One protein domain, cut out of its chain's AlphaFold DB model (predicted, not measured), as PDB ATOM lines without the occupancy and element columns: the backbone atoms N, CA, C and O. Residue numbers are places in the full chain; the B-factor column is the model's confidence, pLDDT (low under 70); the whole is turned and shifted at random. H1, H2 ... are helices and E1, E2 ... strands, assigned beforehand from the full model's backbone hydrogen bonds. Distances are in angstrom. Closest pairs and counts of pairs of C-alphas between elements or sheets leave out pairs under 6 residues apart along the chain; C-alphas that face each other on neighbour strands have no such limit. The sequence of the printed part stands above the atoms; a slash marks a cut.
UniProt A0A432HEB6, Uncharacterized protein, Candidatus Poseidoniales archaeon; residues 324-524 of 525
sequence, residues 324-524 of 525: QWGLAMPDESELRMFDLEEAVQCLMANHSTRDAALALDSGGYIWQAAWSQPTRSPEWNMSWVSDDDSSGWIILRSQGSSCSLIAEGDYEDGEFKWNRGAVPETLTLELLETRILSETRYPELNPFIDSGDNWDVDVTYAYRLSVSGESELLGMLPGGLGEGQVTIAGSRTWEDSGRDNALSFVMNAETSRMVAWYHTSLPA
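AT A GLANCE: This is residues 324 to 524 of the 525 residues of an uncharacterized protein of Candidatus Poseidoniales archaeon (UniProt A0A432HEB6). One long, twisted sheet of eight strands runs through the domain, made of two four-strand halves side by side, E1 to E4 and E5 to E8, which join where E1 pairs with E5. The first half curls round H1, with H2 beside H1 on it; H3 is over the second half, and the short H4 grazes that half. The 201 printed residues hold four named helices and eight named strands, in the order H1 H2 E1 E2 E3 E4 H3 H4 E5 E6 E7 E8; the class is mixed, helices and strands. The sheet's order is E4 E3 E2 E1 E5 E6 E7 E8, all antiparallel. The whole is compact, with a radius of gyration of the C-alphas of 16.7 A, and spans 48 by 40 by 31 A.

IN THESE COORDINATES: After residues 324 to 339, H1 takes residues 340 to 350, 15.0 A long, from C-alpha 340 at (17.810, 36.430, 48.082). H2 is residues 355 to 361. E1, residues 365 to 372, bends by 59 degrees at residue 368. E2 is residues 379 to 385, and E3 residues 391 to 399, 25.8 A. E4, residues 402 to 410, 23.8 A, bends by 58 degrees at residue 406. H3 is residues 429 to 436, H4 residues 446 to 449, and E5 residues 459 to 466. E6, residues 485 to 496, is 35.4 A long; E7, residues 499 to 508, 30.5 A; E8, residues 514 to 523, 28.7 A, ending at C-alpha 523 (43.795, 14.181, 36.636).

HOW THE PARTS SIT: E1 to E4 and E5 to E8 are meanders, each strand the antiparallel neighbour of the one before. Pairs within hydrogen-bond range include N 393 and O 409 of E3 and E4, 2.8 A; N 382 and O 394 of E2 and E3, 2.8 A; N 370 and O 381 of E1 and E2, 2.8 A; N 371 and O 461 of E1 and E5, 2.8 A; N 460 and O 491 of E5 and E6, 2.8 A; N 488 and O 507 of E6 and E7, 2.8 A; and N 500 and O 522 of E7 and E8, 2.8 A. H1 is on the sheet; its closest C-alphas to E4 are Cys 346 and Cys 403, 6.1 A. H1 and H2 only just touch, only at the corner, with 3 pairs of C-alphas within 8 A, the closest Met 348 and Ala 357, 5.5 A. H2 runs across the strands, at 69 degrees to E2 on the local plane. H3 is on the same face as H1, at a height over the sheet of 9.7 A. H4 only grazes the sheet, with residues 448 to 449. In H1, H2 and H3 every O i to N i+4 pair is within hydrogen-bond range; H4 is too short for one.

THE WHOLE: The C-alphas farthest apart, Ser 362 and Ser 497, are 50.4 A apart. The printed part has no cut. The links E4 to H3 and E5 to E6 are long, 18 residues each. Residues 413 to 415 and 467 to 484 have pLDDT under 70; the mean of the printed part is 85.1.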
ATOM      1  N   GLN A 324       8.766  41.972  37.527       94.38
ATOM      2  CA  GLN A 324       9.608  43.158  37.558       94.38
ATOM      3  C   GLN A 324      10.532  43.119  38.780       94.38
ATOM      4  O   GLN A 324      10.108  42.751  39.876       94.38
ATOM      5  N   TRP A 325      11.783  43.541  38.601       94.50
ATOM      6  CA  TRP A 325      12.769  43.562  39.679       94.50
ATOM      7  C   TRP A 325      12.434  44.599  40.752       94.50
ATOM      8  O   TRP A 325      12.039  45.732  40.451       94.50
ATOM      9  N   GLY A 326      12.660  44.216  42.009       92.62
ATOM     10  CA  GLY A 326      12.639  45.098  43.175       92.62
ATOM     11  C   GLY A 326      14.037  45.653  43.442       92.62
ATOM     12  O   GLY A 326      14.545  46.470  42.682       92.62
ATOM     13  N   LEU A 327      14.686  45.203  44.510       95.19
ATOM     14  CA  LEU A 327      16.102  45.509  44.756       95.19
ATOM     15  C   LEU A 327      17.044  44.533  44.041       95.19
ATOM     16  O   LEU A 327      18.219  44.834  43.885       95.19
ATOM     17  N   ALA A 328      16.528  43.392  43.596       96.44
ATOM     18  CA  ALA A 328      17.267  42.307  42.973       96.44
ATOM     19  C   ALA A 328      16.349  41.533  42.008       96.44
ATOM     20  O   ALA A 328      15.161  41.872  41.880       96.44
ATOM     21  N   MET A 329      16.895  40.504  41.355       95.12
ATOM     22  CA  MET A 329      16.093  39.518  40.634       95.12
ATOM     23  C   MET A 329      15.129  38.820  41.610       95.12
ATOM     24  O   MET A 329      15.577  38.438  42.688       95.12
ATOM     25  N   PRO A 330      13.842  38.648  41.266       96.75
ATOM     26  CA  PRO A 330      12.889  37.934  42.114       96.75
ATOM     27  C   PRO A 330      13.321  36.482  42.319       96.75
ATOM     28  O   PRO A 330      13.487  35.748  41.341       96.75
ATOM     29  N   ASP A 331      13.517  36.075  43.568       95.75
ATOM     30  CA  ASP A 331      13.965  34.730  43.909       95.75
ATOM     31  C   ASP A 331      12.765  33.812  44.158       95.75
ATOM     32  O   ASP A 331      12.525  32.911  43.351       95.75
ATOM     33  N   GLU A 332      11.954  34.107  45.181       94.38
ATOM     34  CA  GLU A 332      10.753  33.337  45.568       94.38
ATOM     35  C   GLU A 332      11.038  31.842  45.889       94.38
ATOM     36  O   GLU A 332      10.103  31.058  46.026       94.38
ATOM     37  N   SER A 333      12.307  31.419  46.017       91.88
ATOM     38  CA  SER A 333      12.676  30.007  46.194       91.88
ATOM     39  C   SER A 333      12.327  29.460  47.577       91.88
ATOM     40  O   SER A 333      12.836  29.910  48.597       91.88
ATOM     41  N   GLU A 334      11.540  28.381  47.607       88.25
ATOM     42  CA  GLU A 334      11.350  27.555  48.809       88.25
ATOM     43  C   GLU A 334      12.397  26.425  48.926       88.25
ATOM     44  O   GLU A 334      12.473  25.742  49.953       88.25
ATOM     45  N   LEU A 335      13.222  26.213  47.889       84.56
ATOM     46  CA  LEU A 335      14.270  25.180  47.878       84.56
ATOM     47  C   LEU A 335      15.463  25.586  48.749       84.56
ATOM     48  O   LEU A 335      16.104  24.744  49.390       84.56
ATOM     49  N   ARG A 336      15.767  26.886  48.795       87.94
ATOM     50  CA  ARG A 336      16.908  27.444  49.523       87.94
ATOM     51  C   ARG A 336      16.415  28.120  50.800       87.94
ATOM     52  O   ARG A 336      15.745  29.134  50.753       87.94
ATOM     53  N   MET A 337      16.817  27.603  51.964       82.25
ATOM     54  CA  MET A 337      16.414  28.130  53.289       82.25
ATOM     55  C   MET A 337      16.911  29.559  53.620       82.25
ATOM     56  O   MET A 337      16.748  30.000  54.752       82.25
ATOM     57  N   PHE A 338      17.637  30.202  52.708       91.44
ATOM     58  CA  PHE A 338      18.132  31.572  52.820       91.44
ATOM     59  C   PHE A 338      18.136  32.147  51.408       91.44
ATOM     60  O   PHE A 338      19.164  32.124  50.723       91.44
ATOM     61  N   ASP A 339      16.948  32.524  50.944       94.25
ATOM     62  CA  ASP A 339      16.733  33.096  49.617       94.25
ATOM     63  C   ASP A 339      17.306  34.525  49.524       94.25
ATOM     64  O   ASP A 339      17.859  35.084  50.484       94.25
ATOM     65  N   LEU A 340      17.261  35.104  48.328       95.81
ATOM     66  CA  LEU A 340      17.810  36.430  48.082       95.81
ATOM     67  C   LEU A 340      17.016  37.528  48.789       95.81
ATOM     68  O   LEU A 340      17.610  38.503  49.257       95.81
ATOM     69  N   GLU A 341      15.693  37.395  48.887       95.75
ATOM     70  CA  GLU A 341      14.861  38.369  49.588       95.75
ATOM     71  C   GLU A 341      15.196  38.420  51.087       95.75
ATOM     72  O   GLU A 341      15.326  39.513  51.646       95.75
ATOM     73  N   GLU A 342      15.416  37.275  51.732       95.31
ATOM     74  CA  GLU A 342      15.867  37.161  53.119       95.31
ATOM     75  C   GLU A 342      17.271  37.749  53.309       95.31
ATOM     76  O   GLU A 342      17.530  38.448  54.300       95.31
ATOM     77  N   ALA A 343      18.181  37.526  52.355       95.88
ATOM     78  CA  ALA A 343      19.523  38.101  52.384       95.88
ATOM     79  C   ALA A 343      19.497  39.633  52.275       95.88
ATOM     80  O   ALA A 343      20.130  40.323  53.085       95.88
ATOM     81  N   VAL A 344      18.717  40.176  51.336       96.50
ATOM     82  CA  VAL A 344      18.516  41.623  51.171       96.50
ATOM     83  C   VAL A 344      17.807  42.210  52.393       96.50
ATOM     84  O   VAL A 344      18.225  43.245  52.911       96.50
ATOM     85  N   GLN A 345      16.782  41.548  52.931       95.31
ATOM     86  CA  GLN A 345      16.110  42.004  54.147       95.31
ATOM     87  C   GLN A 345      17.079  42.058  55.332       95.31
ATOM     88  O   GLN A 345      17.071  43.027  56.098       95.31
ATOM     89  N   CYS A 346      17.937  41.049  55.479       95.12
ATOM     90  CA  CYS A 346      18.938  41.033  56.530       95.12
ATOM     91  C   CYS A 346      19.991  42.137  56.355       95.12
ATOM     92  O   CYS A 346      20.336  42.798  57.338       95.12
ATOM     93  N   LEU A 347      20.454  42.391  55.125       96.25
ATOM     94  CA  LEU A 347      21.331  43.522  54.806       96.25
ATOM     95  C   LEU A 347      20.717  44.839  55.292       96.25
ATOM     96  O   LEU A 347      21.336  45.572  56.065       96.25
ATOM     97  N   MET A 348      19.467  45.095  54.905       95.62
ATOM     98  CA  MET A 348      18.770  46.339  55.229       95.62
ATOM     99  C   MET A 348      18.473  46.479  56.730       95.62
ATOM    100  O   MET A 348      18.515  47.587  57.259       95.62
ATOM    101  N   ALA A 349      18.189  45.382  57.439       94.25
ATOM    102  CA  ALA A 349      17.831  45.416  58.859       94.25
ATOM    103  C   ALA A 349      19.048  45.423  59.804       94.25
ATOM    104  O   ALA A 349      19.068  46.169  60.784       94.25
ATOM    105  N   ASN A 350      20.058  44.596  59.522       93.75
ATOM    106  CA  ASN A 350      21.161  44.314  60.449       93.75
ATOM    107  C   ASN A 350      22.481  44.976  60.029       93.75
ATOM    108  O   ASN A 350      23.389  45.131  60.852       93.75
ATOM    109  N   HIS A 351      22.587  45.390  58.767       94.62
ATOM    110  CA  HIS A 351      23.779  45.987  58.170       94.62
ATOM    111  C   HIS A 351      23.453  47.307  57.442       94.62
ATOM    112  O   HIS A 351      24.132  47.688  56.496       94.62
ATOM    113  N   SER A 352      22.460  48.053  57.945       94.31
ATOM    114  CA  SER A 352      21.879  49.252  57.315       94.31
ATOM    115  C   SER A 352      22.842  50.426  57.076       94.31
ATOM    116  O   SER A 352      22.471  51.405  56.443       94.31
ATOM    117  N   THR A 353      24.043  50.392  57.657       95.19
ATOM    118  CA  THR A 353      25.064  51.442  57.507       95.19
ATOM    119  C   THR A 353      26.174  51.061  56.531       95.19
ATOM    120  O   THR A 353      27.161  51.786  56.457       95.19
ATOM    121  N   ARG A 354      26.085  49.894  55.881       96.12
ATOM    122  CA  ARG A 354      27.044  49.452  54.860       96.12
ATOM    123  C   ARG A 354      26.703  50.074  53.515       96.12
ATOM    124  O   ARG A 354      25.527  50.316  53.247       96.12
ATOM    125  N   ASP A 355      27.708  50.260  52.669       95.31
ATOM    126  CA  ASP A 355      27.552  50.936  51.377       95.31
ATOM    127  C   ASP A 355      26.533  50.225  50.480       95.31
ATOM    128  O   ASP A 355      25.646  50.873  49.935       95.31
ATOM    129  N   ALA A 356      26.528  48.887  50.483       95.62
ATOM    130  CA  ALA A 356      25.504  48.088  49.812       95.62
ATOM    131  C   ALA A 356      24.072  48.449  50.258       95.62
ATOM    132  O   ALA A 356      23.190  48.638  49.426       95.62
ATOM    133  N   ALA A 357      23.823  48.573  51.567       97.06
ATOM    134  CA  ALA A 357      22.496  48.917  52.082       97.06
ATOM    135  C   ALA A 357      22.103  50.361  51.732       97.06
ATOM    136  O   ALA A 357      20.945  50.627  51.414       97.06
ATOM    137  N   LEU A 358      23.066  51.287  51.769       96.44
ATOM    138  CA  LEU A 358      22.858  52.689  51.406       96.44
ATOM    139  C   LEU A 358      22.547  52.847  49.911       96.44
ATOM    140  O   LEU A 358      21.620  53.577  49.569       96.44
ATOM    141  N   ALA A 359      23.260  52.124  49.045       95.50
ATOM    142  CA  ALA A 359      23.020  52.102  47.606       95.50
ATOM    143  C   ALA A 359      21.619  51.574  47.272       95.50
ATOM    144  O   ALA A 359      20.909  52.144  46.448       95.50
ATOM    145  N   LEU A 360      21.173  50.505  47.941       96.44
ATOM    146  CA  LEU A 360      19.816  49.985  47.750       96.44
ATOM    147  C   LEU A 360      18.736  50.969  48.234       96.44
ATOM    148  O   LEU A 360      17.688  51.078  47.598       96.44
ATOM    149  N   ASP A 361      18.986  51.715  49.316       94.62
ATOM    150  CA  ASP A 361      18.066  52.750  49.819       94.62
ATOM    151  C   ASP A 361      17.989  53.977  48.883       94.62
ATOM    152  O   ASP A 361      16.941  54.619  48.795       94.62
ATOM    153  N   SER A 362      19.060  54.281  48.136       90.81
ATOM    154  CA  SER A 362      19.113  55.407  47.184       90.81
ATOM    155  C   SER A 362      18.552  55.098  45.789       90.81
ATOM    156  O   SER A 362      18.485  55.990  44.948       90.81
ATOM    157  N   GLY A 363      18.067  53.876  45.540       91.12
ATOM    158  CA  GLY A 363      17.517  53.468  44.236       91.12
ATOM    159  C   GLY A 363      18.466  52.621  43.382       91.12
ATOM    160  O   GLY A 363      18.194  52.376  42.199       91.12
ATOM    161  N   GLY A 364      19.555  52.153  43.981       94.94
ATOM    162  CA  GLY A 364      20.408  51.101  43.458       94.94
ATOM    163  C   GLY A 364      19.739  49.725  43.414       94.94
ATOM    164  O   GLY A 364      18.570  49.544  43.769       94.94
ATOM    165  N   TYR A 365      20.481  48.736  42.927       95.31
ATOM    166  CA  TYR A 365      20.023  47.348  42.834       95.31
ATOM    167  C   TYR A 365      21.185  46.352  42.812       95.31
ATOM    168  O   TYR A 365      22.326  46.701  42.508       95.31
ATOM    169  N   ILE A 366      20.872  45.096  43.124       95.44
ATOM    170  CA  ILE A 366      21.770  43.946  43.035       95.44
ATOM    171  C   ILE A 366      21.749  43.432  41.597       95.44
ATOM    172  O   ILE A 366      20.783  42.805  41.155       95.44
ATOM    173  N   TRP A 367      22.808  43.725  40.850       88.00
ATOM    174  CA  TRP A 367      22.918  43.369  39.436       88.00
ATOM    175  C   TRP A 367      23.496  41.970  39.214       88.00
ATOM    176  O   TRP A 367      23.276  41.379  38.159       88.00
ATOM    177  N   GLN A 368      24.183  41.411  40.207       88.81
ATOM    178  CA  GLN A 368      24.659  40.032  40.200       88.81
ATOM    179  C   GLN A 368      24.558  39.469  41.613       88.81
ATOM    180  O   GLN A 368      24.894  40.152  42.578       88.81
ATOM    181  N   ALA A 369      24.123  38.221  41.743       90.50
ATOM    182  CA  ALA A 369      24.180  37.514  43.014       90.50
ATOM    183  C   ALA A 369      24.516  36.040  42.795       90.50
ATOM    184  O   ALA A 369      24.037  35.433  41.840       90.50
ATOM    185  N   ALA A 370      25.323  35.471  43.689       89.50
ATOM    186  CA  ALA A 370      25.701  34.064  43.683       89.50
ATOM    187  C   ALA A 370      25.441  33.435  45.053       89.50
ATOM    188  O   ALA A 370      25.934  33.920  46.073       89.50
ATOM    189  N   TRP A 371      24.686  32.345  45.055       92.38
ATOM    190  CA  TRP A 371      24.402  31.515  46.213       92.38
ATOM    191  C   TRP A 371      25.326  30.300  46.244       92.38
ATOM    192  O   TRP A 371      25.538  29.655  45.216       92.38
ATOM    193  N   SER A 372      25.864  29.975  47.417       88.44
ATOM    194  CA  SER A 372      26.696  28.785  47.636       88.44
ATOM    195  C   SER A 372      26.703  28.354  49.108       88.44
ATOM    196  O   SER A 372      26.135  29.024  49.976       88.44
ATOM    197  N   GLN A 373      27.339  27.215  49.412       90.50
ATOM    198  CA  GLN A 373      27.476  26.693  50.779       90.50
ATOM    199  C   GLN A 373      28.918  26.273  51.126       90.50
ATOM    200  O   GLN A 373      29.146  25.132  51.550       90.50
ATOM    201  N   PRO A 374      29.914  27.175  51.043       84.50
ATOM    202  CA  PRO A 374      31.325  26.807  51.208       84.50
ATOM    203  C   PRO A 374      31.640  26.292  52.623       84.50
ATOM    204  O   PRO A 374      32.592  25.546  52.830       84.50
ATOM    205  N   THR A 375      30.818  26.653  53.615       86.44
ATOM    206  CA  THR A 375      30.916  26.167  55.002       86.44
ATOM    207  C   THR A 375      29.751  25.258  55.413       86.44
ATOM    208  O   THR A 375      29.500  25.083  56.607       86.44
ATOM    209  N   ARG A 376      29.012  24.692  54.443       88.75
ATOM    210  CA  ARG A 376      27.716  24.002  54.647       88.75
ATOM    211  C   ARG A 376      26.631  24.897  55.263       88.75
ATOM    212  O   ARG A 376      25.649  24.409  55.815       88.75
ATOM    213  N   SER A 377      26.841  26.210  55.210       91.25
ATOM    214  CA  SER A 377      25.872  27.239  55.580       91.25
ATOM    215  C   SER A 377      25.601  28.095  54.343       91.25
ATOM    216  O   SER A 377      26.577  28.469  53.692       91.25
ATOM    217  N   PRO A 378      24.335  28.409  54.021       92.75
ATOM    218  CA  PRO A 378      23.991  29.256  52.883       92.75
ATOM    219  C   PRO A 378      24.667  30.626  52.935       92.75
ATOM    220  O   PRO A 378      24.621  31.312  53.963       92.75
ATOM    221  N   GLU A 379      25.267  31.019  51.820       93.75
ATOM    222  CA  GLU A 379      25.930  32.300  51.607       93.75
ATOM    223  C   GLU A 379      25.450  32.944  50.314       93.75
ATOM    224  O   GLU A 379      25.246  32.260  49.316       93.75
ATOM    225  N   TRP A 380      25.320  34.267  50.342       94.50
ATOM    226  CA  TRP A 380      25.064  35.100  49.177       94.50
ATOM    227  C   TRP A 380      26.213  36.070  48.977       94.50
ATOM    228  O   TRP A 380      26.496  36.875  49.864       94.50
ATOM    229  N   ASN A 381      26.835  36.017  47.805       90.56
ATOM    230  CA  ASN A 381      27.710  37.063  47.299       90.56
ATOM    231  C   ASN A 381      26.892  37.961  46.368       90.56
ATOM    232  O   ASN A 381      26.484  37.512  45.300       90.56
ATOM    233  N   MET A 382      26.617  39.192  46.790       95.81
ATOM    234  CA  MET A 382      25.761  40.137  46.077       95.81
ATOM    235  C   MET A 382      26.576  41.335  45.605       95.81
ATOM    236  O   MET A 382      27.156  42.051  46.421       95.81
ATOM    237  N   SER A 383      26.558  41.587  44.303       90.00
ATOM    238  CA  SER A 383      27.140  42.770  43.677       90.00
ATOM    239  C   SER A 383      26.055  43.817  43.449       90.00
ATOM    240  O   SER A 383      25.019  43.540  42.838       90.00
ATOM    241  N   TRP A 384      26.289  45.024  43.950       94.62
ATOM    242  CA  TRP A 384      25.345  46.134  43.936       94.62
ATOM    243  C   TRP A 384      25.864  47.292  43.085       94.62
ATOM    244  O   TRP A 384      27.065  47.424  42.845       94.62
ATOM    245  N   VAL A 385      24.939  48.130  42.627       92.31
ATOM    246  CA  VAL A 385      25.225  49.423  41.997       92.31
ATOM    247  C   VAL A 385      24.283  50.480  42.567       92.31
ATOM    248  O   VAL A 385      23.103  50.202  42.784       92.31
ATOM    249  N   SER A 386      24.812  51.669  42.817       93.56
ATOM    250  CA  SER A 386      24.113  52.871  43.277       93.56
ATOM    251  C   SER A 386      23.725  53.771  42.100       93.56
ATOM    252  O   SER A 386      24.256  53.637  41.005       93.56
ATOM    253  N   ASP A 387      22.810  54.714  42.307       90.75
ATOM    254  CA  ASP A 387      22.352  55.671  41.290       90.75
ATOM    255  C   ASP A 387      23.417  56.696  40.850       90.75
ATOM    256  O   ASP A 387      23.242  57.376  39.837       90.75
ATOM    257  N   ASP A 388      24.527  56.787  41.583       89.69
ATOM    258  CA  ASP A 388      25.713  57.583  41.252       89.69
ATOM    259  C   ASP A 388      26.831  56.786  40.554       89.69
ATOM    260  O   ASP A 388      27.962  57.265  40.478       89.69
ATOM    261  N   ASP A 389      26.510  55.595  40.036       87.06
ATOM    262  CA  ASP A 389      27.426  54.635  39.397       87.06
ATOM    263  C   ASP A 389      28.493  54.028  40.330       87.06
ATOM    264  O   ASP A 389      29.314  53.227  39.878       87.06
ATOM    265  N   SER A 390      28.473  54.327  41.636       89.94
ATOM    266  CA  SER A 390      29.297  53.578  42.589       89.94
ATOM    267  C   SER A 390      28.806  52.132  42.688       89.94
ATOM    268  O   SER A 390      27.604  51.851  42.645       89.94
ATOM    269  N   SER A 391      29.736  51.185  42.778       89.12
ATOM    270  CA  SER A 391      29.408  49.762  42.818       89.12
ATOM    271  C   SER A 391      30.377  48.992  43.702       89.12
ATOM    272  O   SER A 391      31.522  49.389  43.913       89.12
ATOM    273  N   GLY A 392      29.904  47.865  44.214       90.06
ATOM    274  CA  GLY A 392      30.683  47.003  45.087       90.06
ATOM    275  C   GLY A 392      30.026  45.646  45.259       90.06
ATOM    276  O   GLY A 392      29.061  45.301  44.574       90.06
ATOM    277  N   TRP A 393      30.541  44.868  46.199       92.44
ATOM    278  CA  TRP A 393      30.042  43.543  46.532       92.44
ATOM    279  C   TRP A 393      30.005  43.321  48.041       92.44
ATOM    280  O   TRP A 393      30.731  43.946  48.816       92.44
ATOM    281  N   ILE A 394      29.133  42.415  48.470       95.88
ATOM    282  CA  ILE A 394      28.952  42.042  49.869       95.88
ATOM    283  C   ILE A 394      28.621  40.556  49.986       95.88
ATOM    284  O   ILE A 394      27.804  40.030  49.233       95.88
ATOM    285  N   ILE A 395      29.242  39.876  50.950       94.44
ATOM    286  CA  ILE A 395      29.008  38.459  51.237       94.44
ATOM    287  C   ILE A 395      28.310  38.319  52.586       94.44
ATOM    288  O   ILE A 395      28.870  38.675  53.631       94.44
ATOM    289  N   LEU A 396      27.104  37.756  52.573       96.62
ATOM    290  CA  LEU A 396      26.304  37.471  53.763       96.62
ATOM    291  C   LEU A 396      26.106  35.969  53.930       96.62
ATOM    292  O   LEU A 396      25.744  35.274  52.986       96.62
ATOM    293  N   ARG A 397      26.282  35.477  55.157       95.75
ATOM    294  CA  ARG A 397      26.022  34.082  55.535       95.75
ATOM    295  C   ARG A 397      24.791  33.983  56.420       95.75
ATOM    296  O   ARG A 397      24.650  34.781  57.348       95.75
ATOM    297  N   SER A 398      23.957  32.974  56.192       93.25
ATOM    298  CA  SER A 398      22.831  32.649  57.068       93.25
ATOM    299  C   SER A 398      23.302  32.271  58.479       93.25
ATOM    300  O   SER A 398      24.246  31.503  58.670       93.25
ATOM    301  N   GLN A 399      22.624  32.805  59.493       87.81
ATOM    302  CA  GLN A 399      22.844  32.516  60.907       87.81
ATOM    303  C   GLN A 399      21.498  32.416  61.644       87.81
ATOM    304  O   GLN A 399      21.117  33.283  62.438       87.81
ATOM    305  N   GLY A 400      20.763  31.328  61.402       79.19
ATOM    306  CA  GLY A 400      19.434  31.127  61.981       79.19
ATOM    307  C   GLY A 400      18.440  32.140  61.413       79.19
ATOM    308  O   GLY A 400      18.247  32.184  60.211       79.19
ATOM    309  N   SER A 401      17.829  32.970  62.263       72.38
ATOM    310  CA  SER A 401      16.895  34.032  61.838       72.38
ATOM    311  C   SER A 401      17.578  35.380  61.541       72.38
ATOM    312  O   SER A 401      16.940  36.427  61.622       72.38
ATOM    313  N   SER A 402      18.895  35.380  61.347       84.19
ATOM    314  CA  SER A 402      19.739  36.548  61.070       84.19
ATOM    315  C   SER A 402      20.800  36.146  60.047       84.19
ATOM    316  O   SER A 402      20.940  34.969  59.732       84.19
ATOM    317  N   CYS A 403      21.594  37.099  59.573       93.88
ATOM    318  CA  CYS A 403      22.785  36.859  58.770       93.88
ATOM    319  C   CYS A 403      24.023  37.487  59.426       93.88
ATOM    320  O   CYS A 403      23.909  38.357  60.296       93.88
ATOM    321  N   SER A 404      25.202  37.026  59.014       95.06
ATOM    322  CA  SER A 404      26.497  37.593  59.380       95.06
ATOM    323  C   SER A 404      27.238  38.085  58.141       95.06
ATOM    324  O   SER A 404      27.347  37.343  57.164       95.06
ATOM    325  N   LEU A 405      27.807  39.288  58.217       96.06
ATOM    326  CA  LEU A 405      28.736  39.809  57.215       96.06
ATOM    327  C   LEU A 405      30.043  39.005  57.211       96.06
ATOM    328  O   LEU A 405      30.721  38.921  58.238       96.06
ATOM    329  N   ILE A 406      30.393  38.448  56.053       96.31
ATOM    330  CA  ILE A 406      31.636  37.701  55.835       96.31
ATOM    331  C   ILE A 406      32.717  38.613  55.260       96.31
ATOM    332  O   ILE A 406      33.822  38.661  55.799       96.31
ATOM    333  N   ALA A 407      32.393  39.345  54.194       94.00
ATOM    334  CA  ALA A 407      33.299  40.272  53.526       94.00
ATOM    335  C   ALA A 407      32.514  41.288  52.681       94.00
ATOM    336  O   ALA A 407      31.351  41.056  52.358       94.00
ATOM    337  N   GLU A 408      33.153  42.401  52.339       96.38
ATOM    338  CA  GLU A 408      32.640  43.421  51.420       96.38
ATOM    339  C   GLU A 408      33.813  44.128  50.736       96.38
ATOM    340  O   GLU A 408      34.945  44.083  51.234       96.38
ATOM    341  N   GLY A 409      33.536  44.789  49.619       91.94
ATOM    342  CA  GLY A 409      34.499  45.619  48.913       91.94
ATOM    343  C   GLY A 409      33.840  46.435  47.810       91.94
ATOM    344  O   GLY A 409      32.698  46.177  47.437       91.94
ATOM    345  N   ASP A 410      34.589  47.394  47.282       90.56
ATOM    346  CA  ASP A 410      34.159  48.252  46.182       90.56
ATOM    347  C   ASP A 410      34.800  47.782  44.875       90.56
ATOM    348  O   ASP A 410      35.912  47.240  44.876       90.56
ATOM    349  N   TYR A 411      34.099  47.981  43.763       81.81
ATOM    350  CA  TYR A 411      34.675  47.813  42.434       81.81
ATOM    351  C   TYR A 411      35.383  49.096  41.987       81.81
ATOM    352  O   TYR A 411      35.154  50.176  42.532       81.81
ATOM    353  N   GLU A 412      36.262  48.981  40.991       78.06
ATOM    354  CA  GLU A 412      36.835  50.160  40.342       78.06
ATOM    355  C   GLU A 412      35.756  50.919  39.546       78.06
ATOM    356  O   GLU A 412      34.800  50.325  39.038       78.06
ATOM    357  N   ASP A 413      35.910  52.244  39.432       68.81
ATOM    358  CA  ASP A 413      34.967  53.098  38.704       68.81
ATOM    359  C   ASP A 413      34.762  52.588  37.265       68.81
ATOM    360  O   ASP A 413      35.684  52.607  36.446       68.81
ATOM    361  N   GLY A 414      33.526  52.202  36.931       63.16
ATOM    362  CA  GLY A 414      33.134  51.779  35.584       63.16
ATOM    363  C   GLY A 414      32.906  50.279  35.384       63.16
ATOM    364  O   GLY A 414      32.437  49.926  34.303       63.16
ATOM    365  N   GLU A 415      33.149  49.430  36.392       68.06
ATOM    366  CA  GLU A 415      32.866  47.978  36.345       68.06
ATOM    367  C   GLU A 415      31.401  47.680  35.980       68.06
ATOM    368  O   GLU A 415      31.097  46.796  35.179       68.06
ATOM    369  N   PHE A 416      30.471  48.449  36.545       72.44
ATOM    370  CA  PHE A 416      29.051  48.365  36.234       72.44
ATOM    371  C   PHE A 416      28.429  49.759  36.270       72.44
ATOM    372  O   PHE A 416      28.743  50.560  37.147       72.44
ATOM    373  N   LYS A 417      27.525  50.054  35.331       81.25
ATOM    374  CA  LYS A 417      26.816  51.340  35.273       81.25
ATOM    375  C   LYS A 417      25.368  51.186  35.681       81.25
ATOM    376  O   LYS A 417      24.683  50.258  35.247       81.25
ATOM    377  N   TRP A 418      24.877  52.125  36.471       86.56
ATOM    378  CA  TRP A 418      23.485  52.136  36.863       86.56
ATOM    379  C   TRP A 418      22.604  52.410  35.645       86.56
ATOM    380  O   TRP A 418      22.725  53.422  34.954       86.56
ATOM    381  N   ASN A 419      21.686  51.490  35.370       86.06
ATOM    382  CA  ASN A 419      20.696  51.659  34.321       86.06
ATOM    383  C   ASN A 419      19.418  50.898  34.666       86.06
ATOM    384  O   ASN A 419      19.124  49.827  34.133       86.06
ATOM    385  N   ARG A 420      18.611  51.496  35.543       88.31
ATOM    386  CA  ARG A 420      17.339  50.904  35.969       88.31
ATOM    387  C   ARG A 420      16.363  50.660  34.810       88.31
ATOM    388  O   ARG A 420      15.538  49.759  34.896       88.31
ATOM    389  N   GLY A 421      16.449  51.453  33.740       85.06
ATOM    390  CA  GLY A 421      15.601  51.308  32.553       85.06
ATOM    391  C   GLY A 421      15.961  50.114  31.664       85.06
ATOM    392  O   GLY A 421      15.121  49.698  30.873       85.06
ATOM    393  N   ALA A 422      17.173  49.568  31.799       82.25
ATOM    394  CA  ALA A 422      17.623  48.378  31.074       82.25
ATOM    395  C   ALA A 422      17.389  47.070  31.843       82.25
ATOM    396  O   ALA A 422      17.660  46.006  31.302       82.25
ATOM    397  N   VAL A 423      16.898  47.125  33.086       89.31
ATOM    398  CA  VAL A 423      16.572  45.920  33.859       89.31
ATOM    399  C   VAL A 423      15.289  45.295  33.287       89.31
ATOM    400  O   VAL A 423      14.235  45.937  33.370       89.31
ATOM    401  N   PRO A 424      15.338  44.079  32.709       89.06
ATOM    402  CA  PRO A 424      14.164  43.444  32.124       89.06
ATOM    403  C   PRO A 424      13.244  42.861  33.206       89.06
ATOM    404  O   PRO A 424      13.595  42.759  34.383       89.06
ATOM    405  N   GLU A 425      12.053  42.424  32.797       93.62
ATOM    406  CA  GLU A 425      11.283  41.473  33.600       93.62
ATOM    407  C   GLU A 425      11.860  40.067  33.397       93.62
ATOM    408  O   GLU A 425      12.146  39.667  32.267       93.62
ATOM    409  N   THR A 426      11.991  39.292  34.470       95.44
ATOM    410  CA  THR A 426      12.555  37.934  34.427       95.44
ATOM    411  C   THR A 426      11.612  36.929  35.060       95.44
ATOM    412  O   THR A 426      10.701  37.297  35.796       95.44
ATOM    413  N   LEU A 427      11.831  35.645  34.805       97.12
ATOM    414  CA  LEU A 427      11.231  34.587  35.618       97.12
ATOM    415  C   LEU A 427      11.835  34.621  37.033       97.12
ATOM    416  O   LEU A 427      12.847  35.289  37.256       97.12
ATOM    417  N   THR A 428      11.209  33.931  37.986       96.94
ATOM    418  CA  THR A 428      11.734  33.816  39.355       96.94
ATOM    419  C   THR A 428      12.890  32.818  39.412       96.94
ATOM    420  O   THR A 428      12.934  31.878  38.608       96.94
ATOM    421  N   LEU A 429      13.826  32.991  40.353       95.81
ATOM    422  CA  LEU A 429      14.887  31.999  40.561       95.81
ATOM    423  C   LEU A 429      14.295  30.637  40.938       95.81
ATOM    424  O   LEU A 429      14.739  29.645  40.373       95.81
ATOM    425  N   GLU A 430      13.238  30.580  41.753       95.00
ATOM    426  CA  GLU A 430      12.498  29.350  42.080       95.00
ATOM    427  C   GLU A 430      12.112  28.534  40.832       95.00
ATOM    428  O   GLU A 430      12.377  27.327  40.736       95.00
ATOM    429  N   LEU A 431      11.481  29.190  39.853       95.56
ATOM    430  CA  LEU A 431      11.009  28.537  38.638       95.56
ATOM    431  C   LEU A 431      12.182  28.040  37.789       95.56
ATOM    432  O   LEU A 431      12.123  26.944  37.226       95.56
ATOM    433  N   LEU A 432      13.238  28.844  37.682       95.62
ATOM    434  CA  LEU A 432      14.438  28.503  36.921       95.62
ATOM    435  C   LEU A 432      15.179  27.327  37.577       95.62
ATOM    436  O   LEU A 432      15.491  26.357  36.889       95.62
ATOM    437  N   GLU A 433      15.353  27.350  38.900       93.56
ATOM    438  CA  GLU A 433      15.951  26.271  39.698       93.56
ATOM    439  C   GLU A 433      15.197  24.954  39.511       93.56
ATOM    440  O   GLU A 433      15.792  23.943  39.142       93.56
ATOM    441  N   THR A 434      13.872  24.976  39.675       93.12
ATOM    442  CA  THR A 434      13.019  23.786  39.523       93.12
ATOM    443  C   THR A 434      13.145  23.168  38.129       93.12
ATOM    444  O   THR A 434      13.114  21.946  37.965       93.12
ATOM    445  N   ARG A 435      13.291  24.001  37.093       94.12
ATOM    446  CA  ARG A 435      13.462  23.526  35.715       94.12
ATOM    447  C   ARG A 435      14.859  22.962  35.479       94.12
ATOM    448  O   ARG A 435      14.954  21.917  34.840       94.12
ATOM    449  N   ILE A 436      15.906  23.605  35.997       94.38
ATOM    450  CA  ILE A 436      17.296  23.137  35.871       94.38
ATOM    451  C   ILE A 436      17.490  21.797  36.594       94.38
ATOM    452  O   ILE A 436      18.072  20.878  36.022       94.38
ATOM    453  N   LEU A 437      16.949  21.655  37.807       94.00
ATOM    454  CA  LEU A 437      17.051  20.435  38.614       94.00
ATOM    455  C   LEU A 437      16.188  19.276  38.090       94.00
ATOM    456  O   LEU A 437      16.330  18.144  38.540       94.00
ATOM    457  N   SER A 438      15.305  19.509  37.116       93.44
ATOM    458  CA  SER A 438      14.432  18.462  36.590       93.44
ATOM    459  C   SER A 438      15.199  17.423  35.759       93.44
ATOM    460  O   SER A 438      15.542  17.672  34.601       93.44
ATOM    461  N   GLU A 439      15.353  16.205  36.293       93.25
ATOM    462  CA  GLU A 439      15.911  15.049  35.564       93.25
ATOM    463  C   GLU A 439      15.149  14.777  34.253       93.25
ATOM    464  O   GLU A 439      15.727  14.413  33.232       93.25
ATOM    465  N   THR A 440      13.836  15.024  34.226       92.88
ATOM    466  CA  THR A 440      13.046  14.848  32.999       92.88
ATOM    467  C   THR A 440      13.382  15.864  31.910       92.88
ATOM    468  O   THR A 440      13.195  15.558  30.738       92.88
ATOM    469  N   ARG A 441      13.897  17.049  32.258       94.44
ATOM    470  CA  ARG A 441      14.278  18.080  31.281       94.44
ATOM    471  C   ARG A 441      15.731  17.923  30.859       94.44
ATOM    472  O   ARG A 441      16.009  17.892  29.662       94.44
ATOM    473  N   TYR A 442      16.623  17.754  31.832       95.31
ATOM    474  CA  TYR A 442      18.069  17.703  31.623       95.31
ATOM    475  C   TYR A 442      18.686  16.469  32.310       95.31
ATOM    476  O   TYR A 442      19.450  16.613  33.268       95.31
ATOM    477  N   PRO A 443      18.375  15.243  31.841       94.25
ATOM    478  CA  PRO A 443      18.795  14.008  32.510       94.25
ATOM    479  C   PRO A 443      20.315  13.835  32.523       94.25
ATOM    480  O   PRO A 443      20.847  13.141  33.380       94.25
ATOM    481  N   GLU A 444      21.034  14.443  31.578       94.38
ATOM    482  CA  GLU A 444      22.492  14.357  31.516       94.38
ATOM    483  C   GLU A 444      23.200  15.400  32.382       94.38
ATOM    484  O   GLU A 444      24.366  15.199  32.702       94.38
ATOM    485  N   LEU A 445      22.515  16.490  32.754       94.94
ATOM    486  CA  LEU A 445      23.040  17.522  33.652       94.94
ATOM    487  C   LEU A 445      22.738  17.187  35.116       94.94
ATOM    488  O   LEU A 445      23.610  17.344  35.967       94.94
ATOM    489  N   ASN A 446      21.517  16.713  35.398       94.81
ATOM    490  CA  ASN A 446      21.010  16.458  36.750       94.81
ATOM    491  C   ASN A 446      21.993  15.661  37.649       94.81
ATOM    492  O   ASN A 446      22.248  16.140  38.754       94.81
ATOM    493  N   PRO A 447      22.660  14.578  37.187       93.12
ATOM    494  CA  PRO A 447      23.611  13.824  38.011       93.12
ATOM    495  C   PRO A 447      24.780  14.641  38.579       93.12
ATOM    496  O   PRO A 447      25.413  14.208  39.538       93.12
ATOM    497  N   PHE A 448      25.096  15.796  37.987       92.88
ATOM    498  CA  PHE A 448      26.187  16.656  38.436       92.88
ATOM    499  C   PHE A 448      25.751  17.759  39.403       92.88
ATOM    500  O   PHE A 448      26.611  18.334  40.065       92.88
ATOM    501  N   ILE A 449      24.463  18.089  39.477       91.94
ATOM    502  CA  ILE A 449      23.964  19.263  40.217       91.94
ATOM    503  C   ILE A 449      22.933  18.933  41.287       91.94
ATOM    504  O   ILE A 449      22.682  19.770  42.149       91.94
ATOM    505  N   ASP A 450      22.331  17.752  41.225       87.12
ATOM    506  CA  ASP A 450      21.243  17.356  42.103       87.12
ATOM    507  C   ASP A 450      21.737  16.445  43.231       87.12
ATOM    508  O   ASP A 450      22.541  15.533  43.029       87.12
ATOM    509  N   SER A 451      21.223  16.686  44.434       81.56
ATOM    510  CA  SER A 451      21.396  15.819  45.606       81.56
ATOM    511  C   SER A 451      20.153  14.969  45.910       81.56
ATOM    512  O   SER A 451      20.140  14.222  46.892       81.56
ATOM    513  N   GLY A 452      19.116  15.068  45.069       76.62
ATOM    514  CA  GLY A 452      17.875  14.294  45.088       76.62
ATOM    515  C   GLY A 452      16.633  15.180  45.204       76.62
ATOM    516  O   GLY A 452      15.714  15.055  44.404       76.62
ATOM    517  N   ASP A 453      16.611  16.071  46.201       70.88
ATOM    518  CA  ASP A 453      15.509  17.024  46.432       70.88
ATOM    519  C   ASP A 453      15.988  18.496  46.402       70.88
ATOM    520  O   ASP A 453      15.201  19.413  46.637       70.88
ATOM    521  N   ASN A 454      17.287  18.743  46.194       83.44
ATOM    522  CA  ASN A 454      17.897  20.076  46.262       83.44
ATOM    523  C   ASN A 454      19.233  20.111  45.505       83.44
ATOM    524  O   ASN A 454      19.820  19.063  45.225       83.44
ATOM    525  N   TRP A 455      19.761  21.311  45.271       89.50
ATOM    526  CA  TRP A 455      21.119  21.520  44.780       89.50
ATOM    527  C   TRP A 455      22.144  20.733  45.598       89.50
ATOM    528  O   TRP A 455      22.096  20.703  46.833       89.50
ATOM    529  N   ASP A 456      23.104  20.130  44.905       91.94
ATOM    530  CA  ASP A 456      24.301  19.606  45.537       91.94
ATOM    531  C   ASP A 456      25.024  20.732  46.295       91.94
ATOM    532  O   ASP A 456      25.079  21.888  45.875       91.94
ATOM    533  N   VAL A 457      25.550  20.382  47.463       89.50
ATOM    534  CA  VAL A 457      26.140  21.315  48.427       89.50
ATOM    535  C   VAL A 457      27.376  22.048  47.903       89.50
ATOM    536  O   VAL A 457      27.751  23.070  48.479       89.50
ATOM    537  N   ASP A 458      28.010  21.526  46.852       88.75
ATOM    538  CA  ASP A 458      29.183  22.120  46.210       88.75
ATOM    539  C   ASP A 458      28.805  22.960  44.970       88.75
ATOM    540  O   ASP A 458      29.680  23.517  44.305       88.75
ATOM    541  N   VAL A 459      27.510  23.079  44.649       89.44
ATOM    542  CA  VAL A 459      27.025  23.925  43.552       89.44
ATOM    543  C   VAL A 459      26.974  25.388  43.985       89.44
ATOM    544  O   VAL A 459      26.448  25.746  45.041       89.44
ATOM    545  N   THR A 460      27.484  26.252  43.113       86.88
ATOM    546  CA  THR A 460      27.199  27.685  43.112       86.88
ATOM    547  C   THR A 460      26.116  27.970  42.081       86.88
ATOM    548  O   THR A 460      26.228  27.537  40.936       86.88
ATOM    549  N   TYR A 461      25.084  28.714  42.473       88.75
ATOM    550  CA  TYR A 461      23.978  29.121  41.608       88.75
ATOM    551  C   TYR A 461      23.861  30.641  41.605       88.75
ATOM    552  O   TYR A 461      23.806  31.259  42.667       88.75
ATOM    553  N   ALA A 462      23.865  31.261  40.432       85.06
ATOM    554  CA  ALA A 462      24.010  32.700  40.298       85.06
ATOM    555  C   ALA A 462      23.159  33.279  39.168       85.06
ATOM    556  O   ALA A 462      22.835  32.599  38.194       85.06
ATOM    557  N   TYR A 463      22.876  34.575  39.268       87.94
ATOM    558  CA  TYR A 463      22.412  35.377  38.142       87.94
ATOM    559  C   TYR A 463      23.319  36.586  37.925       87.94
ATOM    560  O   TYR A 463      23.928  37.103  38.865       87.94
ATOM    561  N   ARG A 464      23.362  37.074  36.684       83.62
ATOM    562  CA  ARG A 464      24.003  38.338  36.312       83.62
ATOM    563  C   ARG A 464      23.148  39.079  35.292       83.62
ATOM    564  O   ARG A 464      22.771  38.518  34.266       83.62
ATOM    565  N   LEU A 465      22.872  40.344  35.579       81.31
ATOM    566  CA  LEU A 465      22.366  41.317  34.623       81.31
ATOM    567  C   LEU A 465      23.538  41.887  33.824       81.31
ATOM    568  O   LEU A 465      24.537  42.312  34.403       81.31
ATOM    569  N   SER A 466      23.381  41.973  32.512       70.19
ATOM    570  CA  SER A 466      24.327  42.657  31.636       70.19
ATOM    571  C   SER A 466      23.742  43.970  31.146       70.19
ATOM    572  O   SER A 466      22.768  43.990  30.401       70.19
ATOM    573  N   VAL A 467      24.343  45.082  31.563       56.69
ATOM    574  CA  VAL A 467      24.003  46.447  31.104       56.69
ATOM    575  C   VAL A 467      25.062  47.040  30.168       56.69
ATOM    576  O   VAL A 467      24.843  48.114  29.619       56.69
ATOM    577  N   SER A 468      26.182  46.341  29.963       49.47
ATOM    578  CA  SER A 468      27.255  46.692  29.026       49.47
ATOM    579  C   SER A 468      28.047  45.439  28.635       49.47
ATOM    580  O   SER A 468      28.160  44.506  29.429       49.47
ATOM    581  N   GLY A 469      28.566  45.408  27.406       44.28
ATOM    582  CA  GLY A 469      29.091  44.214  26.728       44.28
ATOM    583  C   GLY A 469      30.408  43.616  27.238       44.28
ATOM    584  O   GLY A 469      31.102  42.997  26.440       44.28
ATOM    585  N   GLU A 470      30.774  43.765  28.510       42.62
ATOM    586  CA  GLU A 470      32.054  43.260  29.024       42.62
ATOM    587  C   GLU A 470      31.877  42.481  30.341       42.62
ATOM    588  O   GLU A 470      31.409  42.982  31.361       42.62
ATOM    589  N   SER A 471      32.223  41.196  30.291       35.09
ATOM    590  CA  SER A 471      32.457  40.311  31.433       35.09
ATOM    591  C   SER A 471      33.467  39.269  30.974       35.09
ATOM    592  O   SER A 471      33.227  38.639  29.953       35.09
ATOM    593  N   GLU A 472      34.571  39.061  31.689       35.88
ATOM    594  CA  GLU A 472      35.638  38.135  31.264       35.88
ATOM    595  C   GLU A 472      35.249  36.651  31.398       35.88
ATOM    596  O   GLU A 472      35.629  35.839  30.560       35.88
ATOM    597  N   LEU A 473      34.417  36.276  32.380       34.88
ATOM    598  CA  LEU A 473      34.006  34.874  32.568       34.88
ATOM    599  C   LEU A 473      32.885  34.453  31.599       34.88
ATOM    600  O   LEU A 473      32.834  33.309  31.157       34.88
ATOM    601  N   LEU A 474      32.003  35.394  31.241       37.72
ATOM    602  CA  LEU A 474      30.959  35.213  30.220       37.72
ATOM    603  C   LEU A 474      31.424  35.667  28.828       37.72
ATOM    604  O   LEU A 474      30.750  35.390  27.847       37.72
ATOM    605  N   GLY A 475      32.582  36.319  28.732       34.09
ATOM    606  CA  GLY A 475      33.261  36.683  27.487       34.09
ATOM    607  C   GLY A 475      33.943  35.490  26.819       34.09
ATOM    608  O   GLY A 475      34.206  35.531  25.622       34.09
ATOM    609  N   MET A 476      34.145  34.396  27.565       31.05
ATOM    610  CA  MET A 476      34.471  33.075  27.017       31.05
ATOM    611  C   MET A 476      33.260  32.368  26.387       31.05
ATOM    612  O   MET A 476      33.429  31.354  25.712       31.05
ATOM    613  N   LEU A 477      32.041  32.884  26.590       32.47
ATOM    614  CA  LEU A 477      30.839  32.420  25.905       32.47
ATOM    615  C   LEU A 477      30.558  33.361  24.716       32.47
ATOM    616  O   LEU A 477      30.242  34.536  24.914       32.47
ATOM    617  N   PRO A 478      30.683  32.874  23.469       32.53
ATOM    618  CA  PRO A 478      30.361  33.631  22.269       32.53
ATOM    619  C   PRO A 478      28.963  34.253  22.321       32.53
ATOM    620  O   PRO A 478      27.984  33.598  22.681       32.53
ATOM    621  N   GLY A 479      28.883  35.523  21.923       33.09
ATOM    622  CA  GLY A 479      27.630  36.252  21.748       33.09
ATOM    623  C   GLY A 479      27.680  37.675  22.276       33.09
ATOM    624  O   GLY A 479      27.063  38.541  21.669       33.09
ATOM    625  N   GLY A 480      28.442  37.936  23.345       33.75
ATOM    626  CA  GLY A 480      28.313  39.190  24.084       33.75
ATOM    627  C   GLY A 480      26.895  39.314  24.648       33.75
ATOM    628  O   GLY A 480      25.889  39.154  23.961       33.75
ATOM    629  N   LEU A 481      26.766  39.563  25.941       38.03
ATOM    630  CA  LEU A 481      25.437  39.756  26.506       38.03
ATOM    631  C   LEU A 481      24.928  41.105  25.997       38.03
ATOM    632  O   LEU A 481      25.437  42.152  26.399       38.03
ATOM    633  N   GLY A 482      23.981  41.069  25.055       41.47
ATOM    634  CA  GLY A 482      23.286  42.263  24.591       41.47
ATOM    635  C   GLY A 482      22.754  43.051  25.789       41.47
ATOM    636  O   GLY A 482      22.399  42.465  26.815       41.47
ATOM    637  N   GLU A 483      22.740  44.379  25.679       52.56
ATOM    638  CA  GLU A 483      22.269  45.251  26.757       52.56
ATOM    639  C   GLU A 483      20.883  44.808  27.259       52.56
ATOM    640  O   GLU A 483      19.947  44.648  26.475       52.56
ATOM    641  N   GLY A 484      20.751  44.628  28.574       62.78
ATOM    642  CA  GLY A 484      19.488  44.320  29.241       62.78
ATOM    643  C   GLY A 484      19.115  42.839  29.314       62.78
ATOM    644  O   GLY A 484      17.950  42.544  29.555       62.78
ATOM    645  N   GLN A 485      20.057  41.907  29.128       75.50
ATOM    646  CA  GLN A 485      19.810  40.474  29.344       75.50
ATOM    647  C   GLN A 485      20.196  40.017  30.753       75.50
ATOM    648  O   GLN A 485      21.175  40.493  31.335       75.50
ATOM    649  N   VAL A 486      19.447  39.045  31.281       81.50
ATOM    650  CA  VAL A 486      19.747  38.387  32.558       81.50
ATOM    651  C   VAL A 486      20.054  36.915  32.320       81.50
ATOM    652  O   VAL A 486      19.245  36.157  31.775       81.50
ATOM    653  N   THR A 487      21.227  36.514  32.787       81.94
ATOM    654  CA  THR A 487      21.757  35.165  32.638       81.94
ATOM    655  C   THR A 487      21.771  34.473  33.987       81.94
ATOM    656  O   THR A 487      22.292  35.022  34.955       81.94
ATOM    657  N   ILE A 488      21.234  33.258  34.031       86.69
ATOM    658  CA  ILE A 488      21.464  32.305  35.110       86.69
ATOM    659  C   ILE A 488      22.698  31.489  34.770       86.69
ATOM    660  O   ILE A 488      22.821  30.987  33.654       86.69
ATOM    661  N   ALA A 489      23.578  31.319  35.741       83.06
ATOM    662  CA  ALA A 489      24.712  30.427  35.636       83.06
ATOM    663  C   ALA A 489      24.839  29.599  36.907       83.06
ATOM    664  O   ALA A 489      24.487  30.042  37.999       83.06
ATOM    665  N   GLY A 490      25.390  28.405  36.778       82.50
ATOM    666  CA  GLY A 490      25.860  27.674  37.938       82.50
ATOM    667  C   GLY A 490      27.113  26.897  37.628       82.50
ATOM    668  O   GLY A 490      27.432  26.631  36.468       82.50
ATOM    669  N   SER A 491      27.841  26.573  38.681       83.88
ATOM    670  CA  SER A 491      29.099  25.854  38.596       83.88
ATOM    671  C   SER A 491      29.268  24.923  39.781       83.88
ATOM    672  O   SER A 491      28.679  25.121  40.843       83.88
ATOM    673  N   ARG A 492      30.073  23.885  39.591       87.31
ATOM    674  CA  ARG A 492      30.448  22.947  40.645       87.31
ATOM    675  C   ARG A 492      31.866  22.479  40.393       87.31
ATOM    676  O   ARG A 492      32.184  22.117  39.263       87.31
ATOM    677  N   THR A 493      32.683  22.438  41.433       86.38
ATOM    678  CA  THR A 493      33.995  21.791  41.396       86.38
ATOM    679  C   THR A 493      34.067  20.727  42.478       86.38
ATOM    680  O   THR A 493      33.586  20.937  43.592       86.38
ATOM    681  N   TRP A 494      34.605  19.556  42.145       92.31
ATOM    682  CA  TRP A 494      34.756  18.467  43.104       92.31
ATOM    683  C   TRP A 494      35.877  17.511  42.706       92.31
ATOM    684  O   TRP A 494      36.129  17.270  41.526       92.31
ATOM    685  N   GLU A 495      36.499  16.914  43.713       93.25
ATOM    686  CA  GLU A 495      37.425  15.802  43.541       93.25
ATOM    687  C   GLU A 495      36.659  14.481  43.651       93.25
ATOM    688  O   GLU A 495      35.953  14.236  44.633       93.25
ATOM    689  N   ASP A 496      36.810  13.601  42.664       90.94
ATOM    690  CA  ASP A 496      36.322  12.225  42.744       90.94
ATOM    691  C   ASP A 496      37.354  11.264  42.160       90.94
ATOM    692  O   ASP A 496      37.832  11.430  41.042       90.94
ATOM    693  N   SER A 497      37.689  10.225  42.927       89.56
ATOM    694  CA  SER A 497      38.518   9.109  42.464       89.56
ATOM    695  C   SER A 497      39.879   9.518  41.864       89.56
ATOM    696  O   SER A 497      40.370   8.866  40.944       89.56
ATOM    697  N   GLY A 498      40.507  10.568  42.412       89.31
ATOM    698  CA  GLY A 498      41.789  11.104  41.927       89.31
ATOM    699  C   GLY A 498      41.659  11.964  40.668       89.31
ATOM    700  O   GLY A 498      42.619  12.078  39.907       89.31
ATOM    701  N   ARG A 499      40.464  12.510  40.422       91.31
ATOM    702  CA  ARG A 499      40.172  13.407  39.309       91.31
ATOM    703  C   ARG A 499      39.534  14.695  39.804       91.31
ATOM    704  O   ARG A 499      38.608  14.643  40.616       91.31
ATOM    705  N   ASP A 500      39.977  15.803  39.232       87.88
ATOM    706  CA  ASP A 500      39.391  17.123  39.415       87.88
ATOM    707  C   ASP A 500      38.287  17.318  38.391       87.88
ATOM    708  O   ASP A 500      38.502  17.239  37.180       87.88
ATOM    709  N   ASN A 501      37.075  17.553  38.876       89.75
ATOM    710  CA  ASN A 501      35.918  17.767  38.032       89.75
ATOM    711  C   ASN A 501      35.453  19.211  38.142       89.75
ATOM    712  O   ASN A 501      35.341  19.749  39.247       89.75
ATOM    713  N   ALA A 502      35.112  19.809  37.006       81.50
ATOM    714  CA  ALA A 502      34.450  21.102  36.958       81.50
ATOM    715  C   ALA A 502      33.231  21.028  36.042       81.50
ATOM    716  O   ALA A 502      33.295  20.514  34.930       81.50
ATOM    717  N   LEU A 503      32.108  21.551  36.509       85.62
ATOM    718  CA  LEU A 503      30.883  21.714  35.739       85.62
ATOM    719  C   LEU A 503      30.554  23.198  35.668       85.62
ATOM    720  O   LEU A 503      30.694  23.910  36.667       85.62
ATOM    721  N   SER A 504      30.036  23.669  34.540       80.44
ATOM    722  CA  SER A 504      29.207  24.873  34.542       80.44
ATOM    723  C   SER A 504      28.052  24.781  33.556       80.44
ATOM    724  O   SER A 504      28.108  24.045  32.573       80.44
ATOM    725  N   PHE A 505      26.986  25.524  33.827       83.31
ATOM    726  CA  PHE A 505      25.802  25.609  32.977       83.31
ATOM    727  C   PHE A 505      25.283  27.040  32.922       83.31
ATOM    728  O   PHE A 505      25.524  27.833  33.834       83.31
ATOM    729  N   VAL A 506      24.554  27.356  31.853       82.06
ATOM    730  CA  VAL A 506      24.019  28.695  31.598       82.06
ATOM    731  C   VAL A 506      22.610  28.620  31.020       82.06
ATOM    732  O   VAL A 506      22.341  27.853  30.097       82.06
ATOM    733  N   MET A 507      21.715  29.464  31.526       85.69
ATOM    734  CA  MET A 507      20.317  29.569  31.113       85.69
ATOM    735  C   MET A 507      19.889  31.038  30.999       85.69
ATOM    736  O   MET A 507      20.327  31.894  31.761       85.69
ATOM    737  N   ASN A 508      18.993  31.337  30.061       86.56
ATOM    738  CA  ASN A 508      18.376  32.656  29.952       86.56
ATOM    739  C   ASN A 508      17.256  32.814  31.001       86.56
ATOM    740  O   ASN A 508      16.286  32.050  31.000       86.56
ATOM    741  N   ALA A 509      17.368  33.821  31.871       89.88
ATOM    742  CA  ALA A 509      16.439  34.037  32.984       89.88
ATOM    743  C   ALA A 509      15.047  34.526  32.555       89.88
ATOM    744  O   ALA A 509      14.085  34.444  33.317       89.88
ATOM    745  N   GLU A 510      14.913  35.062  31.347       87.81
ATOM    746  CA  GLU A 510      13.643  35.563  30.833       87.81
ATOM    747  C   GLU A 510      12.792  34.465  30.203       87.81
ATOM    748  O   GLU A 510      11.566  34.549  30.212       87.81
ATOM    749  N   THR A 511      13.428  33.455  29.616       88.31
ATOM    750  CA  THR A 511      12.733  32.422  28.838       88.31
ATOM    751  C   THR A 511      12.817  31.040  29.468       88.31
ATOM    752  O   THR A 511      12.031  30.174  29.101       88.31
ATOM    753  N   SER A 512      13.722  30.815  30.429       92.62
ATOM    754  CA  SER A 512      14.131  29.492  30.938       92.62
ATOM    755  C   SER A 512      14.801  28.592  29.893       92.62
ATOM    756  O   SER A 512      14.845  27.369  30.035       92.62
ATOM    757  N   ARG A 513      15.311  29.185  28.812       90.31
ATOM    758  CA  ARG A 513      16.018  28.468  27.753       90.31
ATOM    759  C   ARG A 513      17.428  28.119  28.231       90.31
ATOM    760  O   ARG A 513      18.231  29.028  28.448       90.31
ATOM    761  N   MET A 514      17.747  26.831  28.370       88.94
ATOM    762  CA  MET A 514      19.130  26.392  28.587       88.94
ATOM    763  C   MET A 514      19.969  26.773  27.364       88.94
ATOM    764  O   MET A 514      19.539  26.584  26.227       88.94
ATOM    765  N   VAL A 515      21.147  27.341  27.589       82.06
ATOM    766  CA  VAL A 515      22.076  27.718  26.518       82.06
ATOM    767  C   VAL A 515      23.063  26.583  26.311       82.06
ATOM    768  O   VAL A 515      23.113  25.982  25.238       82.06
ATOM    769  N   ALA A 516      23.802  26.250  27.365       80.19
ATOM    770  CA  ALA A 516      24.799  25.198  27.340       80.19
ATOM    771  C   ALA A 516      25.140  24.724  28.753       80.19
ATOM    772  O   ALA A 516      24.898  25.423  29.740       80.19
ATOM    773  N   TRP A 517      25.764  23.556  28.829       84.38
ATOM    774  CA  TRP A 517      26.539  23.135  29.984       84.38
ATOM    775  C   TRP A 517      27.790  22.387  29.537       84.38
ATOM    776  O   TRP A 517      27.810  21.765  28.473       84.38
ATOM    777  N   TYR A 518      28.837  22.456  30.345       81.31
ATOM    778  CA  TYR A 518      30.088  21.753  30.111       81.31
ATOM    779  C   TYR A 518      30.590  21.109  31.393       81.31
ATOM    780  O   TYR A 518      30.400  21.637  32.487       81.31
ATOM    781  N   HIS A 519      31.234  19.960  31.239       86.12
ATOM    782  CA  HIS A 519      31.874  19.195  32.295       86.12
ATOM    783  C   HIS A 519      33.294  18.853  31.859       86.12
ATOM    784  O   HIS A 519      33.507  18.385  30.740       86.12
ATOM    785  N   THR A 520      34.255  19.082  32.739       81.62
ATOM    786  CA  THR A 520      35.624  18.602  32.605       81.62
ATOM    787  C   THR A 520      35.920  17.621  33.725       81.62
ATOM    788  O   THR A 520      35.430  17.758  34.847       81.62
ATOM    789  N   SER A 521      36.725  16.616  33.412       87.88
ATOM    790  CA  SER A 521      37.294  15.688  34.377       87.88
ATOM    791  C   SER A 521      38.765  15.533  34.036       87.88
ATOM    792  O   SER A 521      39.099  14.977  32.989       87.88
ATOM    793  N   LEU A 522      39.634  16.053  34.889       84.69
ATOM    794  CA  LEU A 522      41.079  16.097  34.702       84.69
ATOM    795  C   LEU A 522      41.762  15.237  35.774       84.69
ATOM    796  O   LEU A 522      41.155  14.967  36.810       84.69
ATOM    797  N   PRO A 523      42.995  14.758  35.557       82.81
ATOM    798  CA  PRO A 523      43.795  14.181  36.636       82.81
ATOM    799  C   PRO A 523      43.941  15.190  37.785       82.81
ATOM    800  O   PRO A 523      44.213  16.356  37.515       82.81
ATOM    801  N   ALA A 524      43.742  14.752  39.032       81.31
ATOM    802  CA  ALA A 524      43.998  15.594  40.201       81.31
ATOM    803  C   ALA A 524      45.509  15.699  40.475       81.31
ATOM    804  O   ALA A 524      46.230  14.709  40.295       81.31
TER     805      ALA A 524